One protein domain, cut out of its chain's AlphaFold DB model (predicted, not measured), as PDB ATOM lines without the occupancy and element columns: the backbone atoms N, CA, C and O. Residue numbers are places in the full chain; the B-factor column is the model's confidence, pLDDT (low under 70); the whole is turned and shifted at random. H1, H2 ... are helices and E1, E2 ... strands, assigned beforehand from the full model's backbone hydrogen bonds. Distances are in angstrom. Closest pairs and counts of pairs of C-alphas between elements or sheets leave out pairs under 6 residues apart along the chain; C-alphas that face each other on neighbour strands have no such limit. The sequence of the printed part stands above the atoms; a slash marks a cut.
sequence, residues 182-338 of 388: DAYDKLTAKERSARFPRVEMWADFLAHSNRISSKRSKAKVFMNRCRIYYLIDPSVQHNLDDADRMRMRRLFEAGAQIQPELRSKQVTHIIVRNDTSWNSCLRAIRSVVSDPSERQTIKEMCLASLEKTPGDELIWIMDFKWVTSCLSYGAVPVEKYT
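This is residues 182 to 338 of the 388 residues of the protein "BRCT domain-containing protein" of Puccinia triticina (isolate 1-1 / race 1 (BBBD)) (UniProt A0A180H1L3). A small twisted sheet of four short parallel strands sits in the middle, with H3 and H4 packed toward its E2 end and, on the other side of the sheet, H5 and H6 folding back on each other. H7 packs on H4, while H1 and H2 make one far end of the longest axis. The printed part has 157 residues, in the order H1 H2 H3 E1 H4 E2 E3 H5 H6 E4 H7; the class is mixed, with 71 residues in helices and 13 in strands. The whole is compact, with a radius of gyration of the C-alphas of 15.6 A and spans of 44 by 34 by 27 A.

The sheet runs E2, residues 257 to 259; E1, 227 to 230; E3, 269 to 271; and E4, 316 to 318, its strands' lines turning by 91 degrees from edge to edge. Within hydrogen-bond range are N 228 and O 257 of E1 and E2, 2.8 A; N 229 and O 269 of E1 and E3, 2.9 A; and N 318 and O 270 of E4 and E3, 2.8 A. H3, residues 199 to 209, and H4, 242 to 253, are on the same face, over none of the strands; C-alphas 203 and 258 of H3 and E2 are closest, 5.6 A apart. E1, H4, E2 form a strand-helix-strand unit, two parallel neighbour strands joined through a helix, with a right-handed crossover; E3, H5 and H6, E4 form another, also right-handed. H5, residues 278 to 288, and H6, 292 to 307, are a helical hairpin and only just touch, with 3 pairs of C-alphas within 8 A, closest Arg 286 and Arg 295, 6.6 A; both only graze the sheet. H7, residues 320 to 329, touches H4 at a steep tilt of 46 degrees, closest C-alphas Leu 251 and Leu 327, 7.3 A. H2, residues 189 to 195, only just touches H4, with 3 pairs, closest C-alphas Ala 189 and Asp 242, 6.1 A. H1, residues 182 to 185, is close to but not clearly touching H2, closest C-alphas Tyr 184 and Arg 192, 7.3 A. Every O i to N i+4 pair is within hydrogen-bond range in H2, H3, H4, H5 and H7, and 10 of 12 in H6; H1 is too short for one.

C-alpha 182 of H1 is at (-24.389, 35.968, -31.526), C-alpha 227 of E1 at (-25.336, 28.473, -53.394) and C-alpha 329 of H7 at (-8.556, 36.679, -50.712). H6 is 23.3 A long, H4 16.3 A and E1 10.1 A.

The farthest C-alphas, Thr 188 and Pro 310, are 46.3 A apart. The printed part has no cut; the links H3 to E1 and E1 to H4 are long. Mean pLDDT of the printed part is 86.6, with residues 210 to 219, 233 to 239 and 308 to 311 under 70.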
ATOM      1  N   ASP A 182     -25.063  35.472 -32.732       87.00
ATOM      2  CA  ASP A 182     -24.389  35.968 -31.526       87.00
ATOM      3  C   ASP A 182     -24.621  35.061 -30.303       87.00
ATOM      4  O   ASP A 182     -23.763  34.960 -29.422       87.00
ATOM      5  N   ALA A 183     -25.782  34.402 -30.212       89.38
ATOM      6  CA  ALA A 183     -26.045  33.410 -29.171       89.38
ATOM      7  C   ALA A 183     -25.265  32.114 -29.423       89.38
ATOM      8  O   ALA A 183     -24.737  31.533 -28.475       89.38
ATOM      9  N   TYR A 184     -25.139  31.698 -30.687       90.19
ATOM     10  CA  TYR A 184     -24.310  30.559 -31.083       90.19
ATOM     11  C   TYR A 184     -22.830  30.751 -30.704       90.19
ATOM     12  O   TYR A 184     -22.165  29.819 -30.243       90.19
ATOM     13  N   ASP A 185     -22.321  31.974 -30.810       89.31
ATOM     14  CA  ASP A 185     -20.918  32.299 -30.526       89.31
ATOM     15  C   ASP A 185     -20.534  32.119 -29.073       89.31
ATOM     16  O   ASP A 185     -19.409  31.722 -28.768       89.31
ATOM     17  N   LYS A 186     -21.495  32.363 -28.187       91.69
ATOM     18  CA  LYS A 186     -21.335  32.230 -26.739       91.69
ATOM     19  C   LYS A 186     -21.299  30.773 -26.284       91.69
ATOM     20  O   LYS A 186     -20.974  30.517 -25.129       91.69
ATOM     21  N   LEU A 187     -21.639  29.830 -27.162       90.88
ATOM     22  CA  LEU A 187     -21.577  28.406 -26.864       90.88
ATOM     23  C   LEU A 187     -20.142  27.904 -26.910       90.88
ATOM     24  O   LEU A 187     -19.345  28.278 -27.774       90.88
ATOM     25  N   THR A 188     -19.849  26.961 -26.029       92.69
ATOM     26  CA  THR A 188     -18.639  26.148 -26.112       92.69
ATOM     27  C   THR A 188     -18.688  25.222 -27.333       92.69
ATOM     28  O   THR A 188     -19.763  24.830 -27.795       92.69
ATOM     29  N   ALA A 189     -17.527  24.782 -27.829       90.00
ATOM     30  CA  ALA A 189     -17.450  23.820 -28.937       90.00
ATOM     31  C   ALA A 189     -18.252  22.531 -28.658       90.00
ATOM     32  O   ALA A 189     -18.906  21.983 -29.546       90.00
ATOM     33  N   LYS A 190     -18.265  22.075 -27.396       91.06
ATOM     34  CA  LYS A 190     -19.049  20.911 -26.960       91.06
ATOM     35  C   LYS A 190     -20.556  21.151 -27.085       91.06
ATOM     36  O   LYS A 190     -21.271  20.272 -27.556       91.06
ATOM     37  N   GLU A 191     -21.038  22.327 -26.689       92.19
ATOM     38  CA  GLU A 191     -22.454  22.691 -26.814       92.19
ATOM     39  C   GLU A 191     -22.877  22.850 -28.271       92.19
ATOM     40  O   GLU A 191     -23.938  22.354 -28.646       92.19
ATOM     41  N   ARG A 192     -22.038  23.469 -29.110       91.50
ATOM     42  CA  ARG A 192     -22.290  23.558 -30.557       91.50
ATOM     43  C   ARG A 192     -22.428  22.170 -31.165       91.50
ATOM     44  O   ARG A 192     -23.347  21.941 -31.942       91.50
ATOM     45  N   SER A 193     -21.580  21.227 -30.749       89.31
ATOM     46  CA  SER A 193     -21.644  19.849 -31.239       89.31
ATOM     47  C   SER A 193     -22.830  19.052 -30.753       89.31
ATOM     48  O   SER A 193     -23.366  18.255 -31.513       89.31
ATOM     49  N   ALA A 194     -23.284  19.299 -29.531       89.31
ATOM     50  CA  ALA A 194     -24.501  18.679 -29.038       89.31
ATOM     51  C   ALA A 194     -25.755  19.208 -29.755       89.31
ATOM     52  O   ALA A 194     -26.702  18.455 -29.956       89.31
ATOM     53  N   ARG A 195     -25.776  20.494 -30.128       88.44
ATOM     54  CA  ARG A 195     -26.968  21.152 -30.687       88.44
ATOM     55  C   ARG A 195     -27.047  21.124 -32.211       88.44
ATOM     56  O   ARG A 195     -28.144  21.056 -32.748       88.44
ATOM     57  N   PHE A 196     -25.905  21.148 -32.893       89.50
ATOM     58  CA  PHE A 196     -25.810  21.135 -34.355       89.50
ATOM     59  C   PHE A 196     -24.877  20.012 -34.837       89.50
ATOM     60  O   PHE A 196     -23.830  20.284 -35.435       89.50
ATOM     61  N   PRO A 197     -25.212  18.734 -34.570       86.31
ATOM     62  CA  PRO A 197     -24.362  17.612 -34.966       86.31
ATOM     63  C   PRO A 197     -24.339  17.373 -36.484       86.31
ATOM     64  O   PRO A 197     -23.427  16.715 -36.980       86.31
ATOM     65  N   ARG A 198     -25.316  17.908 -37.228       87.25
ATOM     66  CA  ARG A 198     -25.513  17.635 -38.656       87.25
ATOM     67  C   ARG A 198     -25.459  18.891 -39.524       87.25
ATOM     68  O   ARG A 198     -25.805  19.980 -39.065       87.25
ATOM     69  N   VAL A 199     -25.066  18.699 -40.786       86.62
ATOM     70  CA  VAL A 199     -24.992  19.750 -41.815       86.62
ATOM     71  C   VAL A 199     -26.356  20.374 -42.052       86.62
ATOM     72  O   VAL A 199     -26.447  21.596 -42.051       86.62
ATOM     73  N   GLU A 200     -27.404  19.563 -42.206       88.38
ATOM     74  CA  GLU A 200     -28.740  20.042 -42.570       88.38
ATOM     75  C   GLU A 200     -29.285  20.969 -41.480       88.38
ATOM     76  O   GLU A 200     -29.651  22.104 -41.755       88.38
ATOM     77  N   MET A 201     -29.179  20.551 -40.212       89.00
ATOM     78  CA  MET A 201     -29.600  21.370 -39.067       89.00
ATOM     79  C   MET A 201     -28.821  22.685 -38.952       89.00
ATOM     80  O   MET A 201     -29.383  23.709 -38.570       89.00
ATOM     81  N   TRP A 202     -27.520  22.670 -39.253       91.38
ATOM     82  CA  TRP A 202     -26.712  23.888 -39.228       91.38
ATOM     83  C   TRP A 202     -27.030  24.814 -40.407       91.38
ATOM     84  O   TRP A 202     -27.146  26.024 -40.221       91.38
ATOM     85  N   ALA A 203     -27.203  24.259 -41.606       89.56
ATOM     86  CA  ALA A 203     -27.594  24.999 -42.801       89.56
ATOM     87  C   ALA A 203     -28.974  25.645 -42.626       89.56
ATOM     88  O   ALA A 203     -29.122  26.837 -42.898       89.56
ATOM     89  N   ASP A 204     -29.939  24.904 -42.080       90.62
ATOM     90  CA  ASP A 204     -31.261  25.417 -41.731       90.62
ATOM     91  C   ASP A 204     -31.145  26.567 -40.734       90.62
ATOM     92  O   ASP A 204     -31.674  27.652 -40.974       90.62
ATOM     93  N   PHE A 205     -30.399  26.383 -39.641       92.12
ATOM     94  CA  PHE A 205     -30.173  27.454 -38.675       92.12
ATOM     95  C   PHE A 205     -29.569  28.707 -39.328       92.12
ATOM     96  O   PHE A 205     -30.062  29.813 -39.103       92.12
ATOM     97  N   LEU A 206     -28.554  28.553 -40.184       89.88
ATOM     98  CA  LEU A 206     -27.950  29.675 -40.905       89.88
ATOM     99  C   LEU A 206     -28.972  30.382 -41.805       89.88
ATOM    100  O   LEU A 206     -29.093  31.608 -41.736       89.88
ATOM    101  N   ALA A 207     -29.756  29.635 -42.582       87.19
ATOM    102  CA  ALA A 207     -30.791  30.187 -43.454       87.19
ATOM    103  C   ALA A 207     -31.837  31.011 -42.678       87.19
ATOM    104  O   ALA A 207     -32.254  32.076 -43.141       87.19
ATOM    105  N   HIS A 208     -32.205  30.573 -41.470       86.75
ATOM    106  CA  HIS A 208     -33.161  31.275 -40.609       86.75
ATOM    107  C   HIS A 208     -32.536  32.460 -39.853       86.75
ATOM    108  O   HIS A 208     -33.185  33.495 -39.688       86.75
ATOM    109  N   SER A 209     -31.258  32.365 -39.468       82.06
ATOM    110  CA  SER A 209     -30.542  33.405 -38.709       82.06
ATOM    111  C   SER A 209     -30.390  34.734 -39.472       82.06
ATOM    112  O   SER A 209     -30.290  35.803 -38.863       82.06
ATOM    113  N   ASN A 210     -30.454  34.698 -40.811       62.12
ATOM    114  CA  ASN A 210     -30.409  35.883 -41.676       62.12
ATOM    115  C   ASN A 210     -31.591  36.843 -41.485       62.12
ATOM    116  O   ASN A 210     -31.469  38.021 -41.819       62.12
ATOM    117  N   ARG A 211     -32.723  36.387 -40.933       54.88
ATOM    118  CA  ARG A 211     -33.886  37.262 -40.707       54.88
ATOM    119  C   ARG A 211     -33.683  38.267 -39.566       54.88
ATOM    120  O   ARG A 211     -34.506  39.164 -39.422       54.88
ATOM    121  N   ILE A 212     -32.621  38.138 -38.761       51.72
ATOM    122  CA  ILE A 212     -32.560  38.789 -37.440       51.72
ATOM    123  C   ILE A 212     -31.408  39.810 -37.306       51.72
ATOM    124  O   ILE A 212     -31.461  40.682 -36.441       51.72
ATOM    125  N   SER A 213     -30.382  39.804 -38.171       50.66
ATOM    126  CA  SER A 213     -29.224  40.710 -38.013       50.66
ATOM    127  C   SER A 213     -29.328  41.989 -38.859       50.66
ATOM    128  O   SER A 213     -28.791  42.078 -39.959       50.66
ATOM    129  N   SER A 214     -29.977  43.025 -38.319       49.19
ATOM    130  CA  SER A 214     -30.089  44.359 -38.941       49.19
ATOM    131  C   SER A 214     -28.833  45.238 -38.815       49.19
ATOM    132  O   SER A 214     -28.830  46.380 -39.273       49.19
ATOM    133  N   LYS A 215     -27.757  44.741 -38.185       60.09
ATOM    134  CA  LYS A 215     -26.578  45.543 -37.799       60.09
ATOM    135  C   LYS A 215     -25.238  45.004 -38.301       60.09
ATOM    136  O   LYS A 215     -24.198  45.396 -37.771       60.09
ATOM    137  N   ARG A 216     -25.214  44.112 -39.298       57.72
ATOM    138  CA  ARG A 216     -23.929  43.669 -39.853       57.72
ATOM    139  C   ARG A 216     -23.199  44.858 -40.475       57.72
ATOM    140  O   ARG A 216     -23.740  45.568 -41.322       57.72
ATOM    141  N   SER A 217     -21.966  45.070 -40.015       56.75
ATOM    142  CA  SER A 217     -21.004  45.973 -40.637       56.75
ATOM    143  C   SER A 217     -20.921  45.668 -42.135       56.75
ATOM    144  O   SER A 217     -21.226  44.553 -42.556       56.75
ATOM    145  N   LYS A 218     -20.540  46.662 -42.945       64.62
ATOM    146  CA  LYS A 218     -20.416  46.591 -44.415       64.62
ATOM    147  C   LYS A 218     -19.315  45.609 -44.869       64.62
ATOM    148  O   LYS A 218     -18.416  45.986 -45.617       64.62
ATOM    149  N   ALA A 219     -19.325  44.372 -44.384       69.62
ATOM    150  CA  ALA A 219     -18.475  43.306 -44.866       69.62
ATOM    151  C   ALA A 219     -18.768  43.122 -46.355       69.62
ATOM    152  O   ALA A 219     -19.925  43.095 -46.782       69.62
ATOM    153  N   LYS A 220     -17.706  43.068 -47.157       77.62
ATOM    154  CA  LYS A 220     -17.816  42.920 -48.603       77.62
ATOM    155  C   LYS A 220     -18.434  41.554 -48.893       77.62
ATOM    156  O   LYS A 220     -17.784  40.528 -48.727       77.62
ATOM    157  N   VAL A 221     -19.696  41.552 -49.305       89.06
ATOM    158  CA  VAL A 221     -20.434  40.348 -49.690       89.06
ATOM    159  C   VAL A 221     -19.988  39.964 -51.100       89.06
ATOM    160  O   VAL A 221     -20.455  40.546 -52.077       89.06
ATOM    161  N   PHE A 222     -19.038  39.037 -51.218       93.38
ATOM    162  CA  PHE A 222     -18.476  38.624 -52.514       93.38
ATOM    163  C   PHE A 222     -18.960  37.243 -52.977       93.38
ATOM    164  O   PHE A 222     -18.735  36.881 -54.127       93.38
ATOM    165  N   MET A 223     -19.652  36.486 -52.115       94.44
ATOM    166  CA  MET A 223     -20.164  35.141 -52.416       94.44
ATOM    167  C   MET A 223     -21.688  35.091 -52.603       94.44
ATOM    168  O   MET A 223     -22.276  34.017 -52.541       94.44
ATOM    169  N   ASN A 224     -22.351  36.223 -52.859       93.00
ATOM    170  CA  ASN A 224     -23.817  36.308 -52.997       93.00
ATOM    171  C   ASN A 224     -24.420  35.417 -54.102       93.00
ATOM    172  O   ASN A 224     -25.606  35.097 -54.054       93.00
ATOM    173  N   ARG A 225     -23.617  35.024 -55.095       92.88
ATOM    174  CA  ARG A 225     -24.008  34.106 -56.179       92.88
ATOM    175  C   ARG A 225     -23.747  32.635 -55.849       92.88
ATOM    176  O   ARG A 225     -24.212  31.759 -56.573       92.88
ATOM    177  N   CYS A 226     -23.011  32.353 -54.778       95.44
ATOM    178  CA  CYS A 226     -22.652  31.000 -54.388       95.44
ATOM    179  C   CYS A 226     -23.774  30.392 -53.547       95.44
ATOM    180  O   CYS A 226     -24.009  30.792 -52.408       95.44
ATOM    181  N   ARG A 227     -24.435  29.383 -54.108       96.19
ATOM    182  CA  ARG A 227     -25.336  28.473 -53.394       96.19
ATOM    183  C   ARG A 227     -24.586  27.170 -53.142       96.19
ATOM    184  O   ARG A 227     -24.237  26.475 -54.100       96.19
ATOM    185  N   ILE A 228     -24.250  26.911 -51.886       96.00
ATOM    186  CA  ILE A 228     -23.256  25.925 -51.473       96.00
ATOM    187  C   ILE A 228     -23.936  24.769 -50.753       96.00
ATOM    188  O   ILE A 228     -24.600  24.984 -49.745       96.00
ATOM    189  N   TYR A 229     -23.691  23.548 -51.216       95.00
ATOM    190  CA  TYR A 229     -24.003  22.330 -50.478       95.00
ATOM    191  C   TYR A 229     -22.723  21.744 -49.873       95.00
ATOM    192  O   TYR A 229     -21.717  21.583 -50.567       95.00
ATOM    193  N   TYR A 230     -22.744  21.438 -48.575       91.88
ATOM    194  CA  TYR A 230     -21.618  20.812 -47.876       91.88
ATOM    195  C   TYR A 230     -21.776  19.292 -47.910       91.88
ATOM    196  O   TYR A 230     -22.576  18.723 -47.171       91.88
ATOM    197  N   LEU A 231     -21.001  18.630 -48.765       88.44
ATOM    198  CA  LEU A 231     -21.019  17.181 -48.891       88.44
ATOM    199  C   LEU A 231     -19.997  16.573 -47.928       88.44
ATOM    200  O   LEU A 231     -18.804  16.458 -48.221       88.44
ATOM    201  N   ILE A 232     -20.494  16.180 -46.760       78.06
ATOM    202  CA  ILE A 232     -19.773  15.336 -45.810       78.06
ATOM    203  C   ILE A 232     -20.233  13.903 -46.060       78.06
ATOM    204  O   ILE A 232     -21.433  13.641 -46.071       78.06
ATOM    205  N   ASP A 233     -19.289  13.000 -46.320       66.69
ATOM    206  CA  ASP A 233     -19.581  11.609 -46.667       66.69
ATOM    207  C   ASP A 233     -20.502  10.954 -45.613       66.69
ATOM    208  O   ASP A 233     -20.100  10.830 -44.449       66.69
ATOM    209  N   PRO A 234     -21.718  10.512 -45.993       56.59
ATOM    210  CA  PRO A 234     -22.643   9.869 -45.068       56.59
ATOM    211  C   PRO A 234     -22.139   8.525 -44.542       56.59
ATOM    212  O   PRO A 234     -22.527   8.129 -43.449       56.59
ATOM    213  N   SER A 235     -21.286   7.823 -45.299       52.81
ATOM    214  CA  SER A 235     -20.723   6.525 -44.899       52.81
ATOM    215  C   SER A 235     -19.642   6.659 -43.827       52.81
ATOM    216  O   SER A 235     -19.416   5.737 -43.049       52.81
ATOM    217  N   VAL A 236     -19.023   7.839 -43.743       48.31
ATOM    218  CA  VAL A 236     -18.036   8.182 -42.711       48.31
ATOM    219  C   VAL A 236     -18.676   9.000 -41.585       48.31
ATOM    220  O   VAL A 236     -18.005   9.245 -40.591       48.31
ATOM    221  N   GLN A 237     -19.948   9.410 -41.739       43.66
ATOM    222  CA  GLN A 237     -20.830  10.122 -40.797       43.66
ATOM    223  C   GLN A 237     -20.120  10.729 -39.576       43.66
ATOM    224  O   GLN A 237     -20.440  10.469 -38.416       43.66
ATOM    225  N   HIS A 238     -19.121  11.569 -39.826       53.47
ATOM    226  CA  HIS A 238     -18.543  12.352 -38.762       53.47
ATOM    227  C   HIS A 238     -19.494  13.510 -38.540       53.47
ATOM    228  O   HIS A 238     -19.810  14.251 -39.473       53.47
ATOM    229  N   ASN A 239     -19.948  13.629 -37.289       65.38
ATOM    230  CA  ASN A 239     -20.549  14.840 -36.758       65.38
ATOM    231  C   ASN A 239     -19.820  16.034 -37.362       65.38
ATOM    232  O   ASN A 239     -18.587  16.081 -37.300       65.38
ATOM    233  N   LEU A 240     -20.583  16.956 -37.946       79.88
ATOM    234  CA  LEU A 240     -20.063  18.220 -38.444       79.88
ATOM    235  C   LEU A 240     -19.118  18.774 -37.380       79.88
ATOM    236  O   LEU A 240     -19.571  18.975 -36.256       79.88
ATOM    237  N   ASP A 241     -17.824  18.930 -37.649       86.69
ATOM    238  CA  ASP A 241     -16.910  19.353 -36.590       86.69
ATOM    239  C   ASP A 241     -17.043  20.869 -36.337       86.69
ATOM    240  O   ASP A 241     -17.687  21.604 -37.095       86.69
ATOM    241  N   ASP A 242     -16.499  21.371 -35.223       87.62
ATOM    242  CA  ASP A 242     -16.603  22.809 -34.926       87.62
ATOM    243  C   ASP A 242     -15.881  23.652 -35.993       87.62
ATOM    244  O   ASP A 242     -16.333  24.744 -36.332       87.62
ATOM    245  N   ALA A 243     -14.809  23.126 -36.593       89.25
ATOM    246  CA  ALA A 243     -14.075  23.818 -37.645       89.25
ATOM    247  C   ALA A 243     -14.902  23.932 -38.940       89.25
ATOM    248  O   ALA A 243     -14.884  24.982 -39.583       89.25
ATOM    249  N   ASP A 244     -15.663  22.899 -39.299       89.19
ATOM    250  CA  ASP A 244     -16.610  22.863 -40.405       89.19
ATOM    251  C   ASP A 244     -17.723  23.884 -40.176       89.19
ATOM    252  O   ASP A 244     -17.985  24.708 -41.054       89.19
ATOM    253  N   ARG A 245     -18.313  23.920 -38.971       90.81
ATOM    254  CA  ARG A 245     -19.331  24.930 -38.627       90.81
ATOM    255  C   ARG A 245     -18.792  26.342 -38.764       90.81
ATOM    256  O   ARG A 245     -19.454  27.196 -39.354       90.81
ATOM    257  N   MET A 246     -17.583  26.588 -38.258       91.06
ATOM    258  CA  MET A 246     -16.939  27.895 -38.359       91.06
ATOM    259  C   MET A 246     -16.610  28.264 -39.813       91.06
ATOM    260  O   MET A 246     -16.767  29.425 -40.186       91.06
ATOM    261  N   ARG A 247     -16.224  27.303 -40.664       92.12
ATOM    262  CA  ARG A 247     -16.055  27.525 -42.112       92.12
ATOM    263  C   ARG A 247     -17.378  27.887 -42.788       92.12
ATOM    264  O   ARG A 247     -17.447  28.919 -43.451       92.12
ATOM    265  N   MET A 248     -18.428  27.093 -42.575       92.81
ATOM    266  CA  MET A 248     -19.767  27.337 -43.130       92.81
ATOM    267  C   MET A 248     -20.309  28.702 -42.704       92.81
ATOM    268  O   MET A 248     -20.848  29.447 -43.519       92.81
ATOM    269  N   ARG A 249     -20.091  29.074 -41.442       92.38
ATOM    270  CA  ARG A 249     -20.453  30.391 -40.927       92.38
ATOM    271  C   ARG A 249     -19.710  31.525 -41.634       92.38
ATOM    272  O   ARG A 249     -20.333  32.516 -41.999       92.38
ATOM    273  N   ARG A 250     -18.395  31.404 -41.828       92.75
ATOM    274  CA  ARG A 250     -17.601  32.433 -42.520       92.75
ATOM    275  C   ARG A 250     -18.012  32.580 -43.984       92.75
ATOM    276  O   ARG A 250     -18.071  33.694 -44.489       92.75
ATOM    277  N   LEU A 251     -18.340  31.474 -44.654       93.62
ATOM    278  CA  LEU A 251     -18.908  31.498 -46.006       93.62
ATOM    279  C   LEU A 251     -20.247  32.241 -46.035       93.62
ATOM    280  O   LEU A 251     -20.473  33.094 -46.891       93.62
ATOM    281  N   PHE A 252     -21.108  31.959 -45.062       92.62
ATOM    282  CA  PHE A 252     -22.375  32.657 -44.886       92.62
ATOM    283  C   PHE A 252     -22.186  34.161 -44.615       92.62
ATOM    284  O   PHE A 252     -22.873  34.991 -45.205       92.62
ATOM    285  N   GLU A 253     -21.209  34.542 -43.790       91.06
ATOM    286  CA  GLU A 253     -20.810  35.941 -43.567       91.06
ATOM    287  C   GLU A 253     -20.278  36.623 -44.834       91.06
ATOM    288  O   GLU A 253     -20.532  37.809 -45.042       91.06
ATOM    289  N   ALA A 254     -19.607  35.873 -45.712       92.44
ATOM    290  CA  ALA A 254     -19.154  36.340 -47.023       92.44
ATOM    291  C   ALA A 254     -20.283  36.443 -48.072       92.44
ATOM    292  O   ALA A 254     -20.048  36.913 -49.192       92.44
ATOM    293  N   GLY A 255     -21.506  36.027 -47.725       92.75
ATOM    294  CA  GLY A 255     -22.691  36.109 -48.578       92.75
ATOM    295  C   GLY A 255     -23.140  34.814 -49.227       92.75
ATOM    296  O   GLY A 255     -24.110  34.849 -49.982       92.75
ATOM    297  N   ALA A 256     -22.456  33.698 -48.985       94.69
ATOM    298  CA  ALA A 256     -22.859  32.425 -49.562       94.69
ATOM    299  C   ALA A 256     -24.192  31.950 -48.968       94.69
ATOM    300  O   ALA A 256     -24.447  32.082 -47.770       94.69
ATOM    301  N   GLN A 257     -25.025  31.339 -49.804       94.88
ATOM    302  CA  GLN A 257     -26.247  30.667 -49.377       94.88
ATOM    303  C   GLN A 257     -25.928  29.199 -49.113       94.88
ATOM    304  O   GLN A 257     -25.637  28.457 -50.048       94.88
ATOM    305  N   ILE A 258     -25.960  28.780 -47.851       93.75
ATOM    306  CA  ILE A 258     -25.726  27.384 -47.482       93.75
ATOM    307  C   ILE A 258     -27.039  26.614 -47.640       93.75
ATOM    308  O   ILE A 258     -28.027  26.953 -46.996       93.75
ATOM    309  N   GLN A 259     -27.047  25.609 -48.513       93.75
ATOM    310  CA  GLN A 259     -28.220  24.794 -48.813       93.75
ATOM    311  C   GLN A 259     -28.251  23.555 -47.905       93.75
ATOM    312  O   GLN A 259     -27.230  22.869 -47.801       93.75
ATOM    313  N   PRO A 260     -29.393  23.253 -47.259       90.81
ATOM    314  CA  PRO A 260     -29.544  22.057 -46.429       90.81
ATOM    315  C   PRO A 260     -29.699  20.783 -47.265       90.81
ATOM    316  O   PRO A 260     -29.386  19.696 -46.788       90.81
ATOM    317  N   GLU A 261     -30.150  20.911 -48.515       91.75
ATOM    318  CA  GLU A 261     -30.397  19.799 -49.429       91.75
ATOM    319  C   GLU A 261     -29.648  19.996 -50.753       91.75
ATOM    320  O   GLU A 261     -29.464  21.118 -51.235       91.75
ATOM    321  N   LEU A 262     -29.208  18.888 -51.351       93.81
ATOM    322  CA  LEU A 262     -28.557  18.885 -52.653       93.81
ATOM    323  C   LEU A 262     -29.602  18.784 -53.772       93.81
ATOM    324  O   LEU A 262     -30.175  17.719 -53.994       93.81
ATOM    325  N   ARG A 263     -29.809  19.891 -54.495       95.25
ATOM    326  CA  ARG A 263     -30.715  19.988 -55.651       95.25
ATOM    327  C   ARG A 263     -30.038  20.663 -56.845       95.25
ATOM    328  O   ARG A 263     -29.393  21.701 -56.676       95.25
ATOM    329  N   SER A 264     -30.238  20.121 -58.044       92.75
ATOM    330  CA  SER A 264     -29.627  20.529 -59.318       92.75
ATOM    331  C   SER A 264     -29.749  22.036 -59.576       92.75
ATOM    332  O   SER A 264     -28.756  22.729 -59.763       92.75
ATOM    333  N   LYS A 265     -30.962  22.581 -59.466       90.50
ATOM    334  CA  LYS A 265     -31.258  24.000 -59.744       90.50
ATOM    335  C   LYS A 265     -30.959  24.955 -58.589       90.50
ATOM    336  O   LYS A 265     -31.045  26.174 -58.756       90.50
ATOM    337  N   GLN A 266     -30.667  24.436 -57.397       93.94
ATOM    338  CA  GLN A 266     -30.482  25.247 -56.187       93.94
ATOM    339  C   GLN A 266     -29.023  25.341 -55.761       93.94
ATOM    340  O   GLN A 266     -28.664  26.287 -55.068       93.94
ATOM    341  N   VAL A 267     -28.183  24.400 -56.178       96.00
ATOM    342  CA  VAL A 267     -26.776  24.333 -55.793       96.00
ATOM    343  C   VAL A 267     -25.905  24.761 -56.966       96.00
ATOM    344  O   VAL A 267     -26.174  24.459 -58.116       96.00
ATOM    345  N   THR A 268     -24.850  25.505 -56.659       96.12
ATOM    346  CA  THR A 268     -23.822  25.932 -57.628       96.12
ATOM    347  C   THR A 268     -22.463  25.331 -57.300       96.12
ATOM    348  O   THR A 268     -21.635  25.149 -58.184       96.12
ATOM    349  N   HIS A 269     -22.225  25.037 -56.020       96.69
ATOM    350  CA  HIS A 269     -20.967  24.501 -55.527       96.69
ATOM    351  C   HIS A 269     -21.255  23.383 -54.527       96.69
ATOM    352  O   HIS A 269     -22.027  23.572 -53.586       96.69
ATOM    353  N   ILE A 270     -20.602  22.245 -54.714       95.69
ATOM    354  CA  ILE A 270     -20.538  21.156 -53.745       95.69
ATOM    355  C   ILE A 270     -19.157  21.219 -53.102       95.69
ATOM    356  O   ILE A 270     -18.150  21.107 -53.798       95.69
ATOM    357  N   ILE A 271     -19.102  21.399 -51.784       94.69
ATOM    358  CA  ILE A 271     -17.840  21.394 -51.039       94.69
ATOM    359  C   ILE A 271     -17.626  20.017 -50.437       94.69
ATOM    360  O   ILE A 271     -18.481  19.527 -49.703       94.69
ATOM    361  N   VAL A 272     -16.466  19.431 -50.703       92.31
ATOM    362  CA  VAL A 272     -16.025  18.162 -50.123       92.31
ATOM    363  C   VAL A 272     -14.759  18.351 -49.292       92.31
ATOM    364  O   VAL A 272     -14.085  19.383 -49.357       92.31
ATOM    365  N   ARG A 273     -14.413  17.336 -48.494       88.44
ATOM    366  CA  ARG A 273     -13.142  17.316 -47.764       88.44
ATOM    367  C   ARG A 273     -11.956  17.268 -48.728       88.44
ATOM    368  O   ARG A 273     -12.071  16.805 -49.865       88.44
ATOM    369  N   ASN A 274     -10.802  17.714 -48.244       86.44
ATOM    370  CA  ASN A 274      -9.548  17.581 -48.979       86.44
ATOM    371  C   ASN A 274      -9.292  16.115 -49.353       86.44
ATOM    372  O   ASN A 274      -9.699  15.206 -48.635       86.44
ATOM    373  N   ASP A 275      -8.636  15.918 -50.495       85.62
ATOM    374  CA  ASP A 275      -8.217  14.608 -51.010       85.62
ATOM    375  C   ASP A 275      -9.375  13.658 -51.383       85.62
ATOM    376  O   ASP A 275      -9.153  12.503 -51.756       85.62
ATOM    377  N   THR A 276     -10.618  14.156 -51.381       87.81
ATOM    378  CA  THR A 276     -11.774  13.403 -51.875       87.81
ATOM    379  C   THR A 276     -11.630  13.169 -53.379       87.81
ATOM    380  O   THR A 276     -11.504  14.101 -54.171       87.81
ATOM    381  N   SER A 277     -11.652  11.902 -53.796       90.19
ATOM    382  CA  SER A 277     -11.611  11.553 -55.218       90.19
ATOM    383  C   SER A 277     -12.936  11.879 -55.915       90.19
ATOM    384  O   SER A 277     -13.996  11.849 -55.290       90.19
ATOM    385  N   TRP A 278     -12.900  12.105 -57.230       90.12
ATOM    386  CA  TRP A 278     -14.110  12.291 -58.040       90.12
ATOM    387  C   TRP A 278     -15.126  11.150 -57.861       90.12
ATOM    388  O   TRP A 278     -16.309  11.392 -57.633       90.12
ATOM    389  N   ASN A 279     -14.660   9.898 -57.871       90.00
ATOM    390  CA  ASN A 279     -15.527   8.730 -57.693       90.00
ATOM    391  C   ASN A 279     -16.130   8.676 -56.284       90.00
ATOM    392  O   ASN A 279     -17.306   8.353 -56.136       90.00
ATOM    393  N   SER A 280     -15.358   9.047 -55.255       89.56
ATOM    394  CA  SER A 280     -15.880   9.188 -53.890       89.56
ATOM    395  C   SER A 280     -16.976  10.256 -53.825       89.56
ATOM    396  O   SER A 280     -18.012  10.011 -53.214       89.56
ATOM    397  N   CYS A 281     -16.799  11.391 -54.514       90.31
ATOM    398  CA  CYS A 281     -17.823  12.435 -54.602       90.31
ATOM    399  C   CYS A 281     -19.109  11.899 -55.241       90.31
ATOM    400  O   CYS A 281     -20.185  12.062 -54.675       90.31
ATOM    401  N   LEU A 282     -19.015  11.208 -56.383       90.00
ATOM    402  CA  LEU A 282     -20.189  10.650 -57.064       90.00
ATOM    403  C   LEU A 282     -20.908   9.580 -56.231       90.00
ATOM    404  O   LEU A 282     -22.138   9.522 -56.247       90.00
ATOM    405  N   ARG A 283     -20.167   8.752 -55.481       90.19
ATOM    406  CA  ARG A 283     -20.762   7.792 -54.537       90.19
ATOM    407  C   ARG A 283     -21.501   8.498 -53.402       90.19
ATOM    408  O   ARG A 283     -22.620   8.105 -53.090       90.19
ATOM    409  N   ALA A 284     -20.920   9.553 -52.837       89.25
ATOM    410  CA  ALA A 284     -21.559  10.340 -51.788       89.25
ATOM    411  C   ALA A 284     -22.791  11.111 -52.305       89.25
ATOM    412  O   ALA A 284     -23.814  11.164 -51.635       89.25
ATOM    413  N   ILE A 285     -22.759  11.640 -53.533       91.56
ATOM    414  CA  ILE A 285     -23.947  12.242 -54.166       91.56
ATOM    415  C   ILE A 285     -25.046  11.188 -54.343       91.56
ATOM    416  O   ILE A 285     -26.204  11.448 -54.030       91.56
ATOM    417  N   ARG A 286     -24.690   9.978 -54.795       91.50
ATOM    418  CA  ARG A 286     -25.637   8.863 -54.951       91.50
ATOM    419  C   ARG A 286     -26.281   8.446 -53.626       91.50
ATOM    420  O   ARG A 286     -27.442   8.054 -53.648       91.50
ATOM    421  N   SER A 287     -25.554   8.500 -52.509       89.62
ATOM    422  CA  SER A 287     -26.100   8.130 -51.198       89.62
ATOM    423  C   SER A 287     -26.997   9.212 -50.593       89.62
ATOM    424  O   SER A 287     -27.929   8.879 -49.866       89.62
ATOM    425  N   VAL A 288     -26.751  10.486 -50.909       89.38
ATOM    426  CA  VAL A 288     -27.558  11.619 -50.431       89.38
ATOM    427  C   VAL A 288     -28.811  11.840 -51.288       89.38
ATOM    428  O   VAL A 288     -29.873  12.147 -50.754       89.38
ATOM    429  N   VAL A 289     -28.711  11.696 -52.611       92.88
ATOM    430  CA  VAL A 289     -29.801  12.013 -53.548       92.88
ATOM    431  C   VAL A 289     -30.564  10.746 -53.923       92.88
ATOM    432  O   VAL A 289     -30.144   9.970 -54.790       92.88
ATOM    433  N   SER A 290     -31.715  10.546 -53.277       93.00
ATOM    434  CA  SER A 290     -32.556   9.362 -53.490       93.00
ATOM    435  C   SER A 290     -33.139   9.299 -54.904       93.00
ATOM    436  O   SER A 290     -33.101   8.236 -55.525       93.00
ATOM    437  N   ASP A 291     -33.618  10.427 -55.439       96.62
ATOM    438  CA  ASP A 291     -34.228  10.494 -56.772       96.62
ATOM    439  C   ASP A 291     -33.199  10.193 -57.888       96.62
ATOM    440  O   ASP A 291     -32.211  10.923 -58.023       96.62
ATOM    441  N   PRO A 292     -33.385   9.124 -58.691       95.75
ATOM    442  CA  PRO A 292     -32.470   8.777 -59.776       95.75
ATOM    443  C   PRO A 292     -32.364   9.853 -60.859       95.75
ATOM    444  O   PRO A 292     -31.270  10.059 -61.387       95.75
ATOM    445  N   SER A 293     -33.468  10.536 -61.179       96.88
ATOM    446  CA  SER A 293     -33.492  11.567 -62.218       96.88
ATOM    447  C   SER A 293     -32.682  12.786 -61.790       96.88
ATOM    448  O   SER A 293     -31.741  13.167 -62.484       96.88
ATOM    449  N   GLU A 294     -32.954  13.325 -60.600       96.50
ATOM    450  CA  GLU A 294     -32.181  14.434 -60.032       96.50
ATOM    451  C   GLU A 294     -30.692  14.091 -59.881       96.50
ATOM    452  O   GLU A 294     -29.815  14.903 -60.187       96.50
ATOM    453  N   ARG A 295     -30.376  12.862 -59.459       95.31
ATOM    454  CA  ARG A 295     -28.993  12.380 -59.349       95.31
ATOM    455  C   ARG A 295     -28.271  12.398 -60.695       95.31
ATOM    456  O   ARG A 295     -27.103  12.788 -60.751       95.31
ATOM    457  N   GLN A 296     -28.944  11.962 -61.759       95.50
ATOM    458  CA  GLN A 296     -28.388  11.981 -63.107       95.50
ATOM    459  C   GLN A 296     -28.171  13.421 -63.586       95.50
ATOM    460  O   GLN A 296     -27.079  13.735 -64.055       95.50
ATOM    461  N   THR A 297     -29.131  14.320 -63.356       95.75
ATOM    462  CA  THR A 297     -28.988  15.748 -63.677       95.75
ATOM    463  C   THR A 297     -27.808  16.388 -62.942       95.75
ATOM    464  O   THR A 297     -26.977  17.042 -63.567       95.75
ATOM    465  N   ILE A 298     -27.659  16.158 -61.632       95.56
ATOM    466  CA  ILE A 298     -26.513  16.676 -60.863       95.56
ATOM    467  C   ILE A 298     -25.193  16.143 -61.430       95.56
ATOM    468  O   ILE A 298     -24.226  16.896 -61.547       95.56
ATOM    469  N   LYS A 299     -25.135  14.857 -61.796       93.81
ATOM    470  CA  LYS A 299     -23.942  14.249 -62.397       93.81
ATOM    471  C   LYS A 299     -23.588  14.919 -63.728       93.81
ATOM    472  O   LYS A 299     -22.419  15.233 -63.942       93.81
ATOM    473  N   GLU A 300     -24.572  15.153 -64.591       93.19
ATOM    474  CA  GLU A 300     -24.394  15.834 -65.878       93.19
ATOM    475  C   GLU A 300     -23.908  17.273 -65.693       93.19
ATOM    476  O   GLU A 300     -22.904  17.648 -66.292       93.19
ATOM    477  N   MET A 301     -24.515  18.042 -64.783       93.62
ATOM    478  CA  MET A 301     -24.079  19.411 -64.468       93.62
ATOM    479  C   MET A 301     -22.648  19.459 -63.908       93.62
ATOM    480  O   MET A 301     -21.881  20.372 -64.222       93.62
ATOM    481  N   CYS A 302     -22.268  18.473 -63.086       92.69
ATOM    482  CA  CYS A 302     -20.898  18.342 -62.589       92.69
ATOM    483  C   CYS A 302     -19.909  18.066 -63.731       92.69
ATOM    484  O   CYS A 302     -18.829  18.653 -63.758       92.69
ATOM    485  N   LEU A 303     -20.258  17.189 -64.677       90.44
ATOM    486  CA  LEU A 303     -19.405  16.859 -65.825       90.44
ATOM    487  C   LEU A 303     -19.299  18.027 -66.815       90.44
ATOM    488  O   LEU A 303     -18.188  18.376 -67.211       90.44
ATOM    489  N   ALA A 304     -20.411  18.698 -67.123       88.75
ATOM    490  CA  ALA A 304     -20.443  19.881 -67.983       88.75
ATOM    491  C   ALA A 304     -19.543  21.013 -67.451       88.75
ATOM    492  O   ALA A 304     -18.928  21.755 -68.222       88.75
ATOM    493  N   SER A 305     -19.365  21.100 -66.123       86.56
ATOM    494  CA  SER A 305     -18.483  22.103 -65.508       86.56
ATOM    495  C   SER A 305     -17.014  21.971 -65.935       86.56
ATOM    496  O   SER A 305     -16.259  22.950 -65.932       86.56
ATOM    497  N   LEU A 306     -16.608  20.772 -66.359       85.19
ATOM    498  CA  LEU A 306     -15.255  20.473 -66.823       85.19
ATOM    499  C   LEU A 306     -15.023  20.960 -68.257       85.19
ATOM    500  O   LEU A 306     -13.919  21.406 -68.580       85.19
ATOM    501  N   GLU A 307     -16.060  20.899 -69.090       83.00
ATOM    502  CA  GLU A 307     -16.013  21.227 -70.519       83.00
ATOM    503  C   GLU A 307     -16.291  22.713 -70.795       83.00
ATOM    504  O   GLU A 307     -15.889  23.227 -71.837       83.00
ATOM    505  N   LYS A 308     -16.862  23.439 -69.819       68.88
ATOM    506  CA  LYS A 308     -17.187  24.876 -69.903       68.88
ATOM    507  C   LYS A 308     -18.002  25.224 -71.151       68.88
ATOM    508  O   LYS A 308     -17.610  26.077 -71.948       68.88
ATOM    509  N   THR A 309     -19.166  24.610 -71.271       68.69
ATOM    510  CA  THR A 309     -20.201  25.027 -72.216       68.69
ATOM    511  C   THR A 309     -20.798  26.376 -71.773       68.69
ATOM    512  O   THR A 309     -21.314  26.503 -70.658       68.69
ATOM    513  N   PRO A 310     -20.673  27.451 -72.577       61.25
ATOM    514  CA  PRO A 310     -21.247  28.747 -72.232       61.25
ATOM    515  C   PRO A 310     -22.778  28.674 -72.201       61.25
ATOM    516  O   PRO A 310     -23.386  28.257 -73.180       61.25
ATOM    517  N   GLY A 311     -23.392  29.145 -71.113       69.88
ATOM    518  CA  GLY A 311     -24.852  29.218 -70.967       69.88
ATOM    519  C   GLY A 311     -25.472  28.117 -70.107       69.88
ATOM    520  O   GLY A 311     -26.622  28.273 -69.702       69.88
ATOM    521  N   ASP A 312     -24.713  27.078 -69.761       77.81
ATOM    522  CA  ASP A 312     -25.224  25.992 -68.928       77.81
ATOM    523  C   ASP A 312     -25.200  26.349 -67.436       77.81
ATOM    524  O   ASP A 312     -24.293  27.021 -66.932       77.81
ATOM    525  N   GLU A 313     -26.210  25.872 -66.707       84.56
ATOM    526  CA  GLU A 313     -26.176  25.845 -65.248       84.56
ATOM    527  C   GLU A 313     -25.207  24.739 -64.810       84.56
ATOM    528  O   GLU A 313     -25.410  23.561 -65.095       84.56
ATOM    529  N   LEU A 314     -24.130  25.125 -64.128       91.50
ATOM    530  CA  LEU A 314     -23.050  24.219 -63.740       91.50
ATOM    531  C   LEU A 314     -23.019  24.014 -62.226       91.50
ATOM    532  O   LEU A 314     -23.299  24.937 -61.454       91.50
ATOM    533  N   ILE A 315     -22.592  22.820 -61.812       94.56
ATOM    534  CA  ILE A 315     -22.273  22.515 -60.415       94.56
ATOM    535  C   ILE A 315     -20.778  22.240 -60.305       94.56
ATOM    536  O   ILE A 315     -20.259  21.308 -60.913       94.56
ATOM    537  N   TRP A 316     -20.085  23.036 -59.497       94.88
ATOM    538  CA  TRP A 316     -18.653  22.885 -59.257       94.88
ATOM    539  C   TRP A 316     -18.396  22.033 -58.016       94.88
ATOM    540  O   TRP A 316     -18.897  22.346 -56.938       94.88
ATOM    541  N   ILE A 317     -17.584  20.980 -58.136       94.75
ATOM    542  CA  ILE A 317     -17.120  20.199 -56.979       94.75
ATOM    543  C   ILE A 317     -15.774  20.758 -56.513       94.75
ATOM    544  O   ILE A 317     -14.780  20.666 -57.236       94.75
ATOM    545  N   MET A 318     -15.742  21.324 -55.306       95.12
ATOM    546  CA  MET A 318     -14.585  22.027 -54.741       95.12
ATOM    547  C   MET A 318     -14.156  21.412 -53.410       95.12
ATOM    548  O   MET A 318     -14.971  20.846 -52.684       95.12
ATOM    549  N   ASP A 319     -12.884  21.561 -53.054       92.56
ATOM    550  CA  ASP A 319     -12.352  21.126 -51.761       92.56
ATOM    551  C   ASP A 319     -12.284  22.276 -50.729       92.56
ATOM    552  O   ASP A 319     -12.649  23.431 -50.988       92.56
ATOM    553  N   PHE A 320     -11.784  21.985 -49.524       91.31
ATOM    554  CA  PHE A 320     -11.611  23.009 -48.486       91.31
ATOM    555  C   PHE A 320     -10.473  23.993 -48.784       91.31
ATOM    556  O   PHE A 320     -10.446  25.082 -48.196       91.31
ATOM    557  N   LYS A 321      -9.546  23.674 -49.696       93.31
ATOM    558  CA  LYS A 321      -8.511  24.625 -50.130       93.31
ATOM    559  C   LYS A 321      -9.141  25.760 -50.931       93.31
ATOM    560  O   LYS A 321      -8.766  26.919 -50.731       93.31
ATOM    561  N   TRP A 322     -10.152  25.470 -51.751       94.94
ATOM    562  CA  TRP A 322     -10.933  26.507 -52.427       94.94
ATOM    563  C   TRP A 322     -11.674  27.413 -51.436       94.94
ATOM    564  O   TRP A 322     -11.565  28.636 -51.533       94.94
ATOM    565  N   VAL A 323     -12.345  26.841 -50.428       94.56
ATOM    566  CA  VAL A 323     -13.009  27.618 -49.358       94.56
ATOM    567  C   VAL A 323     -12.012  28.526 -48.636       94.56
ATOM    568  O   VAL A 323     -12.268  29.712 -48.438       94.56
ATOM    569  N   THR A 324     -10.847  27.984 -48.280       94.19
ATOM    570  CA  THR A 324      -9.777  28.740 -47.614       94.19
ATOM    571  C   THR A 324      -9.292  29.896 -48.487       94.19
ATOM    572  O   THR A 324      -9.107  31.006 -47.991       94.19
ATOM    573  N   SER A 325      -9.148  29.664 -49.794       94.88
ATOM    574  CA  SER A 325      -8.763  30.693 -50.764       94.88
ATOM    575  C   SER A 325      -9.820  31.794 -50.862       94.88
ATOM    576  O   SER A 325      -9.473  32.969 -50.767       94.88
ATOM    577  N   CYS A 326     -11.105  31.434 -50.953       94.88
ATOM    578  CA  CYS A 326     -12.200  32.405 -50.982       94.88
ATOM    579  C   CYS A 326     -12.147  33.352 -49.781       94.88
ATOM    580  O   CYS A 326     -12.171  34.573 -49.932       94.88
ATOM    581  N   LEU A 327     -12.037  32.779 -48.581       93.06
ATOM    582  CA  LEU A 327     -12.046  33.536 -47.333       93.06
ATOM    583  C   LEU A 327     -10.776  34.375 -47.137       93.06
ATOM    584  O   LEU A 327     -10.856  35.450 -46.552       93.06
ATOM    585  N   SER A 328      -9.625  33.908 -47.627       93.88
ATOM    586  CA  SER A 328      -8.345  34.616 -47.475       93.88
ATOM    587  C   SER A 328      -8.216  35.796 -48.436       93.88
ATOM    588  O   SER A 328      -7.758  36.863 -48.038       93.88
ATOM    589  N   TYR A 329      -8.639  35.626 -49.693       92.69
ATOM    590  CA  TYR A 329      -8.556  36.679 -50.712       92.69
ATOM    591  C   TYR A 329      -9.767  37.618 -50.716       92.69
ATOM    592  O   TYR A 329      -9.715  38.682 -51.333       92.69
ATOM    593  N   GLY A 330     -10.869  37.242 -50.060       93.56
ATOM    594  CA  GLY A 330     -12.111  38.018 -50.096       93.56
ATOM    595  C   GLY A 330     -12.726  38.092 -51.501       93.56
ATOM    596  O   GLY A 330     -13.321  39.111 -51.867       93.56
ATOM    597  N   ALA A 331     -12.517  37.051 -52.310       94.19
ATOM    598  CA  ALA A 331     -12.986  36.932 -53.687       94.19
ATOM    599  C   ALA A 331     -13.165  35.455 -54.060       94.19
ATOM    600  O   ALA A 331     -12.499  34.598 -53.489       94.19
ATOM    601  N   VAL A 332     -14.032  35.156 -55.033       93.50
ATOM    602  CA  VAL A 332     -14.205  33.794 -55.563       93.50
ATOM    603  C   VAL A 332     -13.108  33.515 -56.605       93.50
ATOM    604  O   VAL A 332     -13.086  34.195 -57.634       93.50
ATOM    605  N   PRO A 333     -12.174  32.571 -56.365       91.06
ATOM    606  CA  PRO A 333     -11.166  32.189 -57.348       91.06
ATOM    607  C   PRO A 333     -11.802  31.495 -58.551       91.06
ATOM    608  O   PRO A 333     -12.836  30.845 -58.420       91.06
ATOM    609  N   VAL A 334     -11.120  31.543 -59.697       87.50
ATOM    610  CA  VAL A 334     -11.568  30.848 -60.911       87.50
ATOM    611  C   VAL A 334     -11.654  29.339 -60.660       87.50
ATOM    612  O   VAL A 334     -10.651  28.662 -60.411       87.50
ATOM    613  N   GLU A 335     -12.860  28.800 -60.798       85.50
ATOM    614  CA  GLU A 335     -13.232  27.439 -60.411       85.50
ATOM    615  C   GLU A 335     -12.509  26.390 -61.263       85.50
ATOM    616  O   GLU A 335     -12.109  25.338 -60.770       85.50
ATOM    617  N   LYS A 336     -12.223  26.721 -62.532       79.31
ATOM    618  CA  LYS A 336     -11.557  25.827 -63.500       79.31
ATOM    619  C   LYS A 336     -10.275  25.194 -62.956       79.31
ATOM    620  O   LYS A 336      -9.959  24.069 -63.329       79.31
ATOM    621  N   TYR A 337      -9.504  25.922 -62.153       78.12
ATOM    622  CA  TYR A 337      -8.184  25.478 -61.692       78.12
ATOM    623  C   TYR A 337      -8.216  24.790 -60.330       78.12
ATOM    624  O   TYR A 337      -7.199  24.265 -59.890       78.12
ATOM    625  N   THR A 338      -9.364  24.816 -59.662       82.75
ATOM    626  CA  THR A 338      -9.515  24.377 -58.271       82.75
ATOM    627  C   THR A 338     -10.602  23.318 -58.104       82.75
ATOM    628  O   THR A 338     -10.700  22.723 -57.036       82.75
TER     629      THR A 338